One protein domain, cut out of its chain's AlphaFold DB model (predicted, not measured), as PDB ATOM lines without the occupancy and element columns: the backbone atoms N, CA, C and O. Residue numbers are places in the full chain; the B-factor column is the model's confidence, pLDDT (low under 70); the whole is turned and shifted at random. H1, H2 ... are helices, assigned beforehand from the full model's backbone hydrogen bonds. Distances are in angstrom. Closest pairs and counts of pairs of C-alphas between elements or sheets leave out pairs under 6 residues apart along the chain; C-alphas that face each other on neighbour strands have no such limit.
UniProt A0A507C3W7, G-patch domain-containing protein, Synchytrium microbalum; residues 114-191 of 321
ATOM      1  N   GLU A 114     -17.947  23.249   2.104       87.12
ATOM      2  CA  GLU A 114     -16.526  23.070   2.427       87.12
ATOM      3  C   GLU A 114     -16.125  23.774   3.735       87.12
ATOM      4  O   GLU A 114     -15.443  23.191   4.586       87.12
ATOM      5  N   ALA A 115     -16.614  24.998   3.959       87.75
ATOM      6  CA  ALA A 115     -16.389  25.724   5.206       87.75
ATOM      7  C   ALA A 115     -17.089  25.058   6.405       87.75
ATOM      8  O   ALA A 115     -16.565  25.077   7.523       87.75
ATOM      9  N   LEU A 116     -18.258  24.451   6.182       90.62
ATOM     10  CA  LEU A 116     -18.998  23.711   7.208       90.62
ATOM     11  C   LEU A 116     -18.317  22.382   7.550       90.62
ATOM     12  O   LEU A 116     -18.168  22.065   8.730       90.62
ATOM     13  N   LEU A 117     -17.818  21.652   6.550       87.19
ATOM     14  CA  LEU A 117     -17.054  20.419   6.754       87.19
ATOM     15  C   LEU A 117     -15.812  20.639   7.623       87.19
ATOM     16  O   LEU A 117     -15.520  19.815   8.484       87.19
ATOM     17  N   LYS A 118     -15.119  21.772   7.464       88.69
ATOM     18  CA  LYS A 118     -13.941  22.111   8.278       88.69
ATOM     19  C   LYS A 118     -14.264  22.362   9.757       88.69
ATOM     20  O   LYS A 118     -13.381  22.223  10.600       88.69
ATOM     21  N   ARG A 119     -15.505  22.747  10.075       89.38
ATOM     22  CA  ARG A 119     -15.975  22.952  11.457       89.38
ATOM     23  C   ARG A 119     -16.474  21.667  12.118       89.38
ATOM     24  O   ARG A 119     -16.626  21.651  13.336       89.38
ATOM     25  N   LEU A 120     -16.748  20.615  11.346       89.88
ATOM     26  CA  LEU A 120     -17.273  19.360  11.873       89.88
ATOM     27  C   LEU A 120     -16.166  18.448  12.432       89.88
ATOM     28  O   LEU A 120     -15.024  18.513  11.974       89.88
ATOM     29  N   PRO A 121     -16.496  17.551  13.385       90.00
ATOM     30  CA  PRO A 121     -15.557  16.556  13.909       90.00
ATOM     31  C   PRO A 121     -14.962  15.685  12.796       90.00
ATOM     32  O   PRO A 121     -15.586  15.514  11.756       90.00
ATOM     33  N   SER A 122     -13.781  15.100  12.987       91.38
ATOM     34  CA  SER A 122     -13.158  14.208  11.993       91.38
ATOM     35  C   SER A 122     -13.892  12.862  11.883       91.38
ATOM     36  O   SER A 122     -14.549  12.420  12.821       91.38
ATOM     37  N   ASP A 123     -13.762  12.157  10.755       89.25
ATOM     38  CA  ASP A 123     -14.356  10.819  10.599       89.25
ATOM     39  C   ASP A 123     -13.818   9.835  11.647       89.25
ATOM     40  O   ASP A 123     -14.553   8.979  12.133       89.25
ATOM     41  N   ALA A 124     -12.553   9.986  12.049       89.44
ATOM     42  CA  ALA A 124     -11.962   9.172  13.104       89.44
ATOM     43  C   ALA A 124     -12.636   9.408  14.465       89.44
ATOM     44  O   ALA A 124     -12.899   8.440  15.175       89.44
ATOM     45  N   SER A 125     -12.968  10.660  14.809       91.50
ATOM     46  CA  SER A 125     -13.643  10.959  16.079       91.50
ATOM     47  C   SER A 125     -15.086  10.455  16.082       91.50
ATOM     48  O   SER A 125     -15.536   9.889  17.073       91.50
ATOM     49  N   ILE A 126     -15.783  10.575  14.948       91.88
ATOM     50  CA  ILE A 126     -17.137  10.026  14.771       91.88
ATOM     51  C   ILE A 126     -17.108   8.497  14.899       91.88
ATOM     52  O   ILE A 126     -17.949   7.911  15.577       91.88
ATOM     53  N   ASN A 127     -16.110   7.841  14.304       91.50
ATOM     54  CA  ASN A 127     -15.942   6.398  14.436       91.50
ATOM     55  C   ASN A 127     -15.730   5.980  15.893       91.50
ATOM     56  O   ASN A 127     -16.320   4.983  16.290       91.50
ATOM     57  N   THR A 128     -14.940   6.724  16.678       91.44
ATOM     58  CA  THR A 128     -14.741   6.423  18.104       91.44
ATOM     59  C   THR A 128     -16.000   6.662  18.933       91.44
ATOM     60  O   THR A 128     -16.342   5.818  19.757       91.44
ATOM     61  N   GLU A 129     -16.720   7.759  18.684       93.19
ATOM     62  CA  GLU A 129     -17.951   8.124  19.402       93.19
ATOM     63  C   GLU A 129     -19.080   7.116  19.154       93.19
ATOM     64  O   GLU A 129     -19.798   6.725  20.070       93.19
ATOM     65  N   HIS A 130     -19.200   6.628  17.919       92.81
ATOM     66  CA  HIS A 130     -20.214   5.653  17.528       92.81
ATOM     67  C   HIS A 130     -19.692   4.210  17.494       92.81
ATOM     68  O   HIS A 130     -20.240   3.355  16.785       92.81
ATOM     69  N   SER A 131     -18.638   3.921  18.255       93.12
ATOM     70  CA  SER A 131     -18.146   2.565  18.467       93.12
ATOM     71  C   SER A 131     -18.197   2.213  19.945       93.12
ATOM     72  O   SER A 131     -17.594   2.887  20.774       93.12
ATOM     73  N   ASP A 132     -18.902   1.135  20.273       93.62
ATOM     74  CA  ASP A 132     -18.919   0.600  21.628       93.62
ATOM     75  C   ASP A 132     -17.848  -0.489  21.746       93.62
ATOM     76  O   ASP A 132     -17.936  -1.541  21.106       93.62
ATOM     77  N   MET A 133     -16.819  -0.225  22.554       89.00
ATOM     78  CA  MET A 133     -15.710  -1.159  22.785       89.00
ATOM     79  C   MET A 133     -16.116  -2.354  23.653       89.00
ATOM     80  O   MET A 133     -15.474  -3.399  23.581       89.00
ATOM     81  N   THR A 134     -17.171  -2.218  24.461       91.25
ATOM     82  CA  THR A 134     -17.644  -3.278  25.362       91.25
ATOM     83  C   THR A 134     -18.521  -4.280  24.625       91.25
ATOM     84  O   THR A 134     -18.317  -5.486  24.741       91.25
ATOM     85  N   LEU A 135     -19.440  -3.782  23.796       90.94
ATOM     86  CA  LEU A 135     -20.305  -4.600  22.947       90.94
ATOM     87  C   LEU A 135     -19.652  -4.974  21.608       90.94
ATOM     88  O   LEU A 135     -20.262  -5.688  20.812       90.94
ATOM     89  N   MET A 136     -18.433  -4.483  21.343       92.88
ATOM     90  CA  MET A 136     -17.730  -4.628  20.063       92.88
ATOM     91  C   MET A 136     -18.640  -4.266  18.881       92.88
ATOM     92  O   MET A 136     -18.700  -4.982  17.880       92.88
ATOM     93  N   ALA A 137     -19.397  -3.177  19.005       95.12
ATOM     94  CA  ALA A 137     -20.472  -2.839  18.082       95.12
ATOM     95  C   ALA A 137     -20.251  -1.483  17.408       95.12
ATOM     96  O   ALA A 137     -19.779  -0.523  18.015       95.12
ATOM     97  N   CYS A 138     -20.635  -1.395  16.135       95.44
ATOM     98  CA  CYS A 138     -20.745  -0.129  15.425       95.44
ATOM     99  C   CYS A 138     -22.176   0.389  15.574       95.44
ATOM    100  O   CYS A 138     -23.109  -0.227  15.055       95.44
ATOM    101  N   LEU A 139     -22.344   1.530  16.242       95.00
ATOM    102  CA  LEU A 139     -23.650   2.139  16.491       95.00
ATOM    103  C   LEU A 139     -24.205   2.854  15.250       95.00
ATOM    104  O   LEU A 139     -25.420   2.890  15.081       95.00
ATOM    105  N   LEU A 140     -23.348   3.310  14.321       94.06
ATOM    106  CA  LEU A 140     -23.803   3.791  13.003       94.06
ATOM    107  C   LEU A 140     -24.483   2.685  12.195       94.06
ATOM    108  O   LEU A 140     -25.447   2.938  11.479       94.06
ATOM    109  N   CYS A 141     -23.941   1.468  12.254       94.94
ATOM    110  CA  CYS A 141     -24.420   0.343  11.454       94.94
ATOM    111  C   CYS A 141     -25.337  -0.607  12.227       94.94
ATOM    112  O   CYS A 141     -25.887  -1.520  11.612       94.94
ATOM    113  N   GLN A 142     -25.470  -0.413  13.543       94.19
ATOM    114  CA  GLN A 142     -26.209  -1.271  14.474       94.19
ATOM    115  C   GLN A 142     -25.794  -2.748  14.359       94.19
ATOM    116  O   GLN A 142     -26.625  -3.652  14.274       94.19
ATOM    117  N   ARG A 143     -24.481  -3.003  14.298       94.44
ATOM    118  CA  ARG A 143     -23.912  -4.353  14.140       94.44
ATOM    119  C   ARG A 143     -22.883  -4.638  15.219       94.44
ATOM    120  O   ARG A 143     -21.981  -3.832  15.424       94.44
ATOM    121  N   GLN A 144     -23.012  -5.804  15.844       95.19
ATOM    122  CA  GLN A 144     -22.049  -6.361  16.794       95.19
ATOM    123  C   GLN A 144     -21.015  -7.243  16.081       95.19
ATOM    124  O   GLN A 144     -21.344  -7.947  15.121       95.19
ATOM    125  N   PHE A 145     -19.779  -7.220  16.567       95.62
ATOM    126  CA  PHE A 145     -18.652  -7.995  16.055       95.62
ATOM    127  C   PHE A 145     -18.072  -8.896  17.144       95.62
ATOM    128  O   PHE A 145     -18.371  -8.756  18.323       95.62
ATOM    129  N   LYS A 146     -17.261  -9.871  16.727       94.56
ATOM    130  CA  LYS A 146     -16.666 -10.875  17.625       94.56
ATOM    131  C   LYS A 146     -15.329 -10.427  18.215       94.56
ATOM    132  O   LYS A 146     -14.862 -11.012  19.186       94.56
ATOM    133  N   SER A 147     -14.689  -9.447  17.583       95.19
ATOM    134  CA  SER A 147     -13.396  -8.910  17.981       95.19
ATOM    135  C   SER A 147     -13.331  -7.409  17.689       95.19
ATOM    136  O   SER A 147     -14.024  -6.906  16.800       95.19
ATOM    137  N   LEU A 148     -12.459  -6.696  18.409       91.81
ATOM    138  CA  LEU A 148     -12.186  -5.278  18.145       91.81
ATOM    139  C   LEU A 148     -11.556  -5.079  16.761       91.81
ATOM    140  O   LEU A 148     -11.823  -4.087  16.088       91.81
ATOM    141  N   GLU A 149     -10.753  -6.042  16.309       94.38
ATOM    142  CA  GLU A 149     -10.106  -5.983  15.001       94.38
ATOM    143  C   GLU A 149     -11.125  -6.099  13.856       94.38
ATOM    144  O   GLU A 149     -11.001  -5.414  12.841       94.38
ATOM    145  N   ASP A 150     -12.169  -6.915  14.026       94.56
ATOM    146  CA  ASP A 150     -13.257  -7.030  13.051       94.56
ATOM    147  C   ASP A 150     -14.114  -5.762  12.995       94.56
ATOM    148  O   ASP A 150     -14.511  -5.342  11.907       94.56
ATOM    149  N   LEU A 151     -14.342  -5.109  14.140       94.62
ATOM    150  CA  LEU A 151     -15.007  -3.805  14.204       94.62
ATOM    151  C   LEU A 151     -14.185  -2.724  13.479       94.62
ATOM    152  O   LEU A 151     -14.727  -1.980  12.661       94.62
ATOM    153  N   ALA A 152     -12.871  -2.674  13.703       93.50
ATOM    154  CA  ALA A 152     -11.984  -1.742  13.006       93.50
ATOM    155  C   ALA A 152     -11.945  -2.012  11.489       93.50
ATOM    156  O   ALA A 152     -12.052  -1.094  10.673       93.50
ATOM    157  N   LYS A 153     -11.880  -3.288  11.077       95.44
ATOM    158  CA  LYS A 153     -11.981  -3.682   9.660       95.44
ATOM    159  C   LYS A 153     -13.324  -3.269   9.061       95.44
ATOM    160  O   LYS A 153     -13.354  -2.837   7.910       95.44
ATOM    161  N   HIS A 154     -14.415  -3.380   9.818       95.50
ATOM    162  CA  HIS A 154     -15.740  -2.955   9.383       95.50
ATOM    163  C   HIS A 154     -15.796  -1.452   9.098       95.50
ATOM    164  O   HIS A 154     -16.267  -1.077   8.025       95.50
ATOM    165  N   GLN A 155     -15.262  -0.610   9.987       94.31
ATOM    166  CA  GLN A 155     -15.231   0.846   9.799       94.31
ATOM    167  C   GLN A 155     -14.539   1.245   8.482       94.31
ATOM    168  O   GLN A 155     -14.997   2.144   7.781       94.31
ATOM    169  N   VAL A 156     -13.468   0.539   8.103       93.38
ATOM    170  CA  VAL A 156     -12.703   0.828   6.877       93.38
ATOM    171  C   VAL A 156     -13.345   0.216   5.623       93.38
ATOM    172  O   VAL A 156     -13.365   0.834   4.555       93.38
ATOM    173  N   LYS A 157     -13.849  -1.020   5.717       94.31
ATOM    174  CA  LYS A 157     -14.209  -1.835   4.541       94.31
ATOM    175  C   LYS A 157     -15.702  -1.868   4.223       94.31
ATOM    176  O   LYS A 157     -16.048  -2.169   3.089       94.31
ATOM    177  N   SER A 158     -16.582  -1.582   5.179       96.06
ATOM    178  CA  SER A 158     -18.031  -1.700   4.986       96.06
ATOM    179  C   SER A 158     -18.602  -0.560   4.146       96.06
ATOM    180  O   SER A 158     -18.519   0.608   4.526       96.06
ATOM    181  N   ASP A 159     -19.272  -0.896   3.043       96.62
ATOM    182  CA  ASP A 159     -19.978   0.091   2.218       96.62
ATOM    183  C   ASP A 159     -21.191   0.686   2.936       96.62
ATOM    184  O   ASP A 159     -21.524   1.852   2.732       96.62
ATOM    185  N   LEU A 160     -21.837  -0.090   3.813       95.69
ATOM    186  CA  LEU A 160     -22.930   0.411   4.647       95.69
ATOM    187  C   LEU A 160     -22.424   1.468   5.633       95.69
ATOM    188  O   LEU A 160     -23.075   2.492   5.811       95.69
ATOM    189  N   HIS A 161     -21.243   1.249   6.217       95.50
ATOM    190  CA  HIS A 161     -20.629   2.208   7.136       95.50
ATOM    191  C   HIS A 161     -20.315   3.516   6.423       95.50
ATOM    192  O   HIS A 161     -20.714   4.578   6.884       95.50
ATOM    193  N   LYS A 162     -19.699   3.437   5.238       95.31
ATOM    194  CA  LYS A 162     -19.417   4.612   4.403       95.31
ATOM    195  C   LYS A 162     -20.691   5.379   4.047       95.31
ATOM    196  O   LYS A 162     -20.713   6.598   4.178       95.31
ATOM    197  N   LYS A 163     -21.766   4.685   3.659       96.12
ATOM    198  CA  LYS A 163     -23.063   5.316   3.357       96.12
ATOM    199  C   LYS A 163     -23.659   6.012   4.582       96.12
ATOM    200  O   LYS A 163     -24.044   7.175   4.484       96.12
ATOM    201  N   ASN A 164     -23.678   5.345   5.733       95.94
ATOM    202  CA  ASN A 164     -24.206   5.926   6.968       95.94
ATOM    203  C   ASN A 164     -23.366   7.126   7.428       95.94
ATOM    204  O   ASN A 164     -23.931   8.134   7.837       95.94
ATOM    205  N   MET A 165     -22.042   7.064   7.268       94.62
ATOM    206  CA  MET A 165     -21.141   8.193   7.513       94.62
ATOM    207  C   MET A 165     -21.457   9.373   6.594       94.62
ATOM    208  O   MET A 165     -21.618  10.488   7.076       94.62
ATOM    209  N   THR A 166     -21.614   9.151   5.284       93.75
ATOM    210  CA  THR A 166     -21.976  10.237   4.357       93.75
ATOM    211  C   THR A 166     -23.340  10.843   4.684       93.75
ATOM    212  O   THR A 166     -23.475  12.063   4.670       93.75
ATOM    213  N   ALA A 167     -24.328  10.024   5.056       95.38
ATOM    214  CA  ALA A 167     -25.640  10.509   5.471       95.38
ATOM    215  C   ALA A 167     -25.539  11.359   6.749       95.38
ATOM    216  O   ALA A 167     -26.033  12.484   6.775       95.38
ATOM    217  N   LEU A 168     -24.808  10.883   7.761       94.50
ATOM    218  CA  LEU A 168     -24.559  11.632   8.992       94.50
ATOM    219  C   LEU A 168     -23.833  12.960   8.721       94.50
ATOM    220  O   LEU A 168     -24.152  13.982   9.322       94.50
ATOM    221  N   ARG A 169     -22.885  12.980   7.779       92.69
ATOM    222  CA  ARG A 169     -22.213  14.216   7.356       92.69
ATOM    223  C   ARG A 169     -23.184  15.204   6.734       92.69
ATOM    224  O   ARG A 169     -23.155  16.376   7.089       92.69
ATOM    225  N   THR A 170     -24.063  14.744   5.848       94.25
ATOM    226  CA  THR A 170     -25.056  15.631   5.234       94.25
ATOM    227  C   THR A 170     -25.995  16.238   6.271       94.25
ATOM    228  O   THR A 170     -26.214  17.444   6.228       94.25
ATOM    229  N   THR A 171     -26.462  15.457   7.253       94.56
ATOM    230  CA  THR A 171     -27.329  15.974   8.324       94.56
ATOM    231  C   THR A 171     -26.589  16.961   9.223       94.56
ATOM    232  O   THR A 171     -27.102  18.029   9.536       94.56
ATOM    233  N   GLN A 172     -25.335  16.668   9.576       94.38
ATOM    234  CA  GLN A 172     -24.505  17.588  10.352       94.38
ATOM    235  C   GLN A 172     -24.274  18.923   9.623       94.38
ATOM    236  O   GLN A 172     -24.329  19.983  10.242       94.38
ATOM    237  N   ILE A 173     -24.049  18.892   8.306       94.12
ATOM    238  CA  ILE A 173     -23.901  20.105   7.491       94.12
ATOM    239  C   ILE A 173     -25.207  20.899   7.471       94.12
ATOM    240  O   ILE A 173     -25.175  22.118   7.643       94.12
ATOM    241  N   THR A 174     -26.358  20.245   7.281       94.88
ATOM    242  CA  THR A 174     -27.653  20.941   7.269       94.88
ATOM    243  C   THR A 174     -27.967  21.571   8.622       94.88
ATOM    244  O   THR A 174     -28.389  22.728   8.675       94.88
ATOM    245  N   ASP A 175     -27.689  20.870   9.718       94.88
ATOM    246  CA  ASP A 175     -27.931  21.363  11.076       94.88
ATOM    247  C   ASP A 175     -26.999  22.537  11.412       94.88
ATOM    248  O   ASP A 175     -27.435  23.571  11.923       94.88
ATOM    249  N   LEU A 176     -25.720  22.460  11.037       93.88
ATOM    250  CA  LEU A 176     -24.809  23.597  11.188       93.88
ATOM    251  C   LEU A 176     -25.210  24.790  10.315       93.88
ATOM    252  O   LEU A 176     -25.150  25.934  10.762       93.88
ATOM    253  N   ARG A 177     -25.645  24.552   9.074       93.94
ATOM    254  CA  ARG A 177     -26.091  25.626   8.179       93.94
ATOM    255  C   ARG A 177     -27.297  26.356   8.765       93.94
ATOM    256  O   ARG A 177     -27.324  27.585   8.783       93.94
ATOM    257  N   THR A 178     -28.284  25.607   9.256       94.88
ATOM    258  CA  THR A 178     -29.499  26.180   9.849       94.88
ATOM    259  C   THR A 178     -29.185  26.961  11.123       94.88
ATOM    260  O   THR A 178     -29.583  28.121  11.226       94.88
ATOM    261  N   THR A 179     -28.400  26.401  12.043       93.88
ATOM    262  CA  THR A 179     -28.008  27.086  13.288       93.88
ATOM    263  C   THR A 179     -27.244  28.385  13.023       93.88
ATOM    264  O   THR A 179     -27.611  29.426  13.570       93.88
ATOM    265  N   LEU A 180     -26.263  28.371  12.115       92.81
ATOM    266  CA  LEU A 180     -25.518  29.571  11.724       92.81
ATOM    267  C   LEU A 180     -26.407  30.608  11.032       92.81
ATOM    268  O   LEU A 180     -26.265  31.802  11.289       92.81
ATOM    269  N   SER A 181     -27.355  30.177  10.197       91.31
ATOM    270  CA  SER A 181     -28.297  31.095   9.548       91.31
ATOM    271  C   SER A 181     -29.221  31.791  10.554       91.31
ATOM    272  O   SER A 181     -29.443  32.998  10.453       91.31
ATOM    273  N   ILE A 182     -29.703  31.062  11.566       92.25
ATOM    274  CA  ILE A 182     -30.542  31.606  12.639       92.25
ATOM    275  C   ILE A 182     -29.729  32.572  13.498       92.25
ATOM    276  O   ILE A 182     -30.217  33.649  13.831       92.25
ATOM    277  N   GLN A 183     -28.483  32.224  13.821       90.50
ATOM    278  CA  GLN A 183     -27.587  33.094  14.576       90.50
ATOM    279  C   GLN A 183     -27.289  34.393  13.818       90.50
ATOM    280  O   GLN A 183     -27.390  35.471  14.403       90.50
ATOM    281  N   ALA A 184     -26.994  34.310  12.518       89.12
ATOM    282  CA  ALA A 184     -26.778  35.480  11.672       89.12
ATOM    283  C   ALA A 184     -28.041  36.354  11.593       89.12
ATOM    284  O   ALA A 184     -27.970  37.570  11.781       89.12
ATOM    285  N   ALA A 185     -29.215  35.745  11.401       88.12
ATOM    286  CA  ALA A 185     -30.487  36.460  11.416       88.12
ATOM    287  C   ALA A 185     -30.733  37.148  12.769       88.12
ATOM    288  O   ALA A 185     -31.056  38.336  12.805       88.12
ATOM    289  N   ALA A 186     -30.500  36.451  13.884       88.56
ATOM    290  CA  ALA A 186     -30.632  37.004  15.227       88.56
ATOM    291  C   ALA A 186     -29.668  38.175  15.464       88.56
ATOM    292  O   ALA A 186     -30.067  39.184  16.039       88.56
ATOM    293  N   GLU A 187     -28.426  38.089  14.987       83.00
ATOM    294  CA  GLU A 187     -27.456  39.180  15.089       83.00
ATOM    295  C   GLU A 187     -27.888  40.406  14.277       83.00
ATOM    296  O   GLU A 187     -27.788  41.535  14.756       83.00
ATOM    297  N   THR A 188     -28.428  40.207  13.072       77.88
ATOM    298  CA  THR A 188     -28.989  41.314  12.284       77.88
ATOM    299  C   THR A 188     -30.257  41.905  12.901       77.88
ATOM    300  O   THR A 188     -30.500  43.100  12.743       77.88
ATOM    301  N   ALA A 189     -31.034  41.098  13.630       81.44
ATOM    302  CA  ALA A 189     -32.240  41.524  14.331       81.44
ATOM    303  C   ALA A 189     -31.949  42.258  15.652       81.44
ATOM    304  O   ALA A 189     -32.810  42.994  16.139       81.44
ATOM    305  N   ARG A 190     -30.749  42.108  16.237       82.81
ATOM    306  CA  ARG A 190     -30.327  42.924  17.386       82.81
ATOM    307  C   ARG A 190     -30.357  44.398  16.976       82.81
ATOM    308  O   ARG A 190     -29.780  44.778  15.958       82.81
ATOM    309  N   TYR A 191     -31.048  45.226  17.763       76.62
ATOM    310  CA  TYR A 191     -31.246  46.649  17.483       76.62
ATOM    311  C   TYR A 191     -29.901  47.359  17.283       76.62
ATOM    312  O   TYR A 191     -29.192  47.685  18.233       76.62
TER     313      TYR A 191
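What this domain is: This is residues 114 to 191 of the 321 residues of the protein "G-patch domain-containing protein" of Synchytrium microbalum (UniProt A0A507C3W7). What is the overall picture? One long helix, H4, makes the long axis; on one side of it H1 crosses its middle, H2 comes near its first half and H3 meets its beginning at a corner, while its far end, with residues 181 to 191, sticks out alone. Between H2 and H3 the unnamed stretch of residues 130 to 147 folds back and forth, with short antiparallel pairings of residues 137 to 138 with 131 to 132 and with 143 to 144. What is it made of, and how large is it? The printed part has 78 residues with four named helices, in the order H1, H2, H3, H4, and no named strand, and its class is all helix. It is loose, with a radius of gyration of the C-alphas of 16.6 A and spans of 59 by 23 by 17 A.

How they stand to each other: How does the first helix stand to the longest? H1, residues 114 to 119, touches H4, residues 159 to 189, with residues 173 to 177 of H4 alone; the closest C-alphas are those of Leu 116 and Ile 173, 6.1 A apart, and the lines are about perpendicular at 89 degrees. Where is the second helix? H2, residues 123 to 129, is apart from H1. It is close to H4 but not clearly touching, about perpendicular at 87 degrees, with the closest C-alphas, those of Asp 123 and Met 165, 7.9 A apart. And the third? H3, residues 148 to 157, is apart from H1 and close to H2 but not clearly touching, with the closest C-alphas, those of Asn 127 and Gln 155, 7.3 A apart; they run opposite ways at a tilt of 35.1 degrees, only just steep. H3 and H4 only just touch, with 3 pairs of C-alphas within 8 A, and only at the corner by their link; the closest C-alphas are those of Gln 155 and His 161, 6.2 A apart, and the lines are about perpendicular at 74 degrees. Do the backbones hold the helix pattern? In H2, H3 and H4 every O i to N i+4 pair is within hydrogen-bond range; in H1 it is 1 of 2.

Where its parts are: Where do the first elements lie? H1 begins at C-alpha 114, (-16.526, 23.070, 2.427), and H2 runs from Asp 123 to Glu 129. Where do the longer helices run? H3, Leu 148 to Lys 157, is 14.2 A long. H4 runs 44.9 A from C-alpha 159 at (-19.978, 0.091, 2.218) to C-alpha 189 at (-32.240, 41.524, 14.331).

The domain as a whole: How far does it reach? The two C-alphas farthest apart, those of Lys 146 and Tyr 191, are 59.3 A apart. Without residues 181 to 191, which stand free, the body spans 42 by 21 by 17 A. Are there cuts, long links or weak places? The printed part has no cut; the link from H2 to H3 is long, with 18 residues, and those from H1 to H2 and from H3 to H4 are tight. The mean pLDDT of the printed part is 92.2, and no printed residue is under 70.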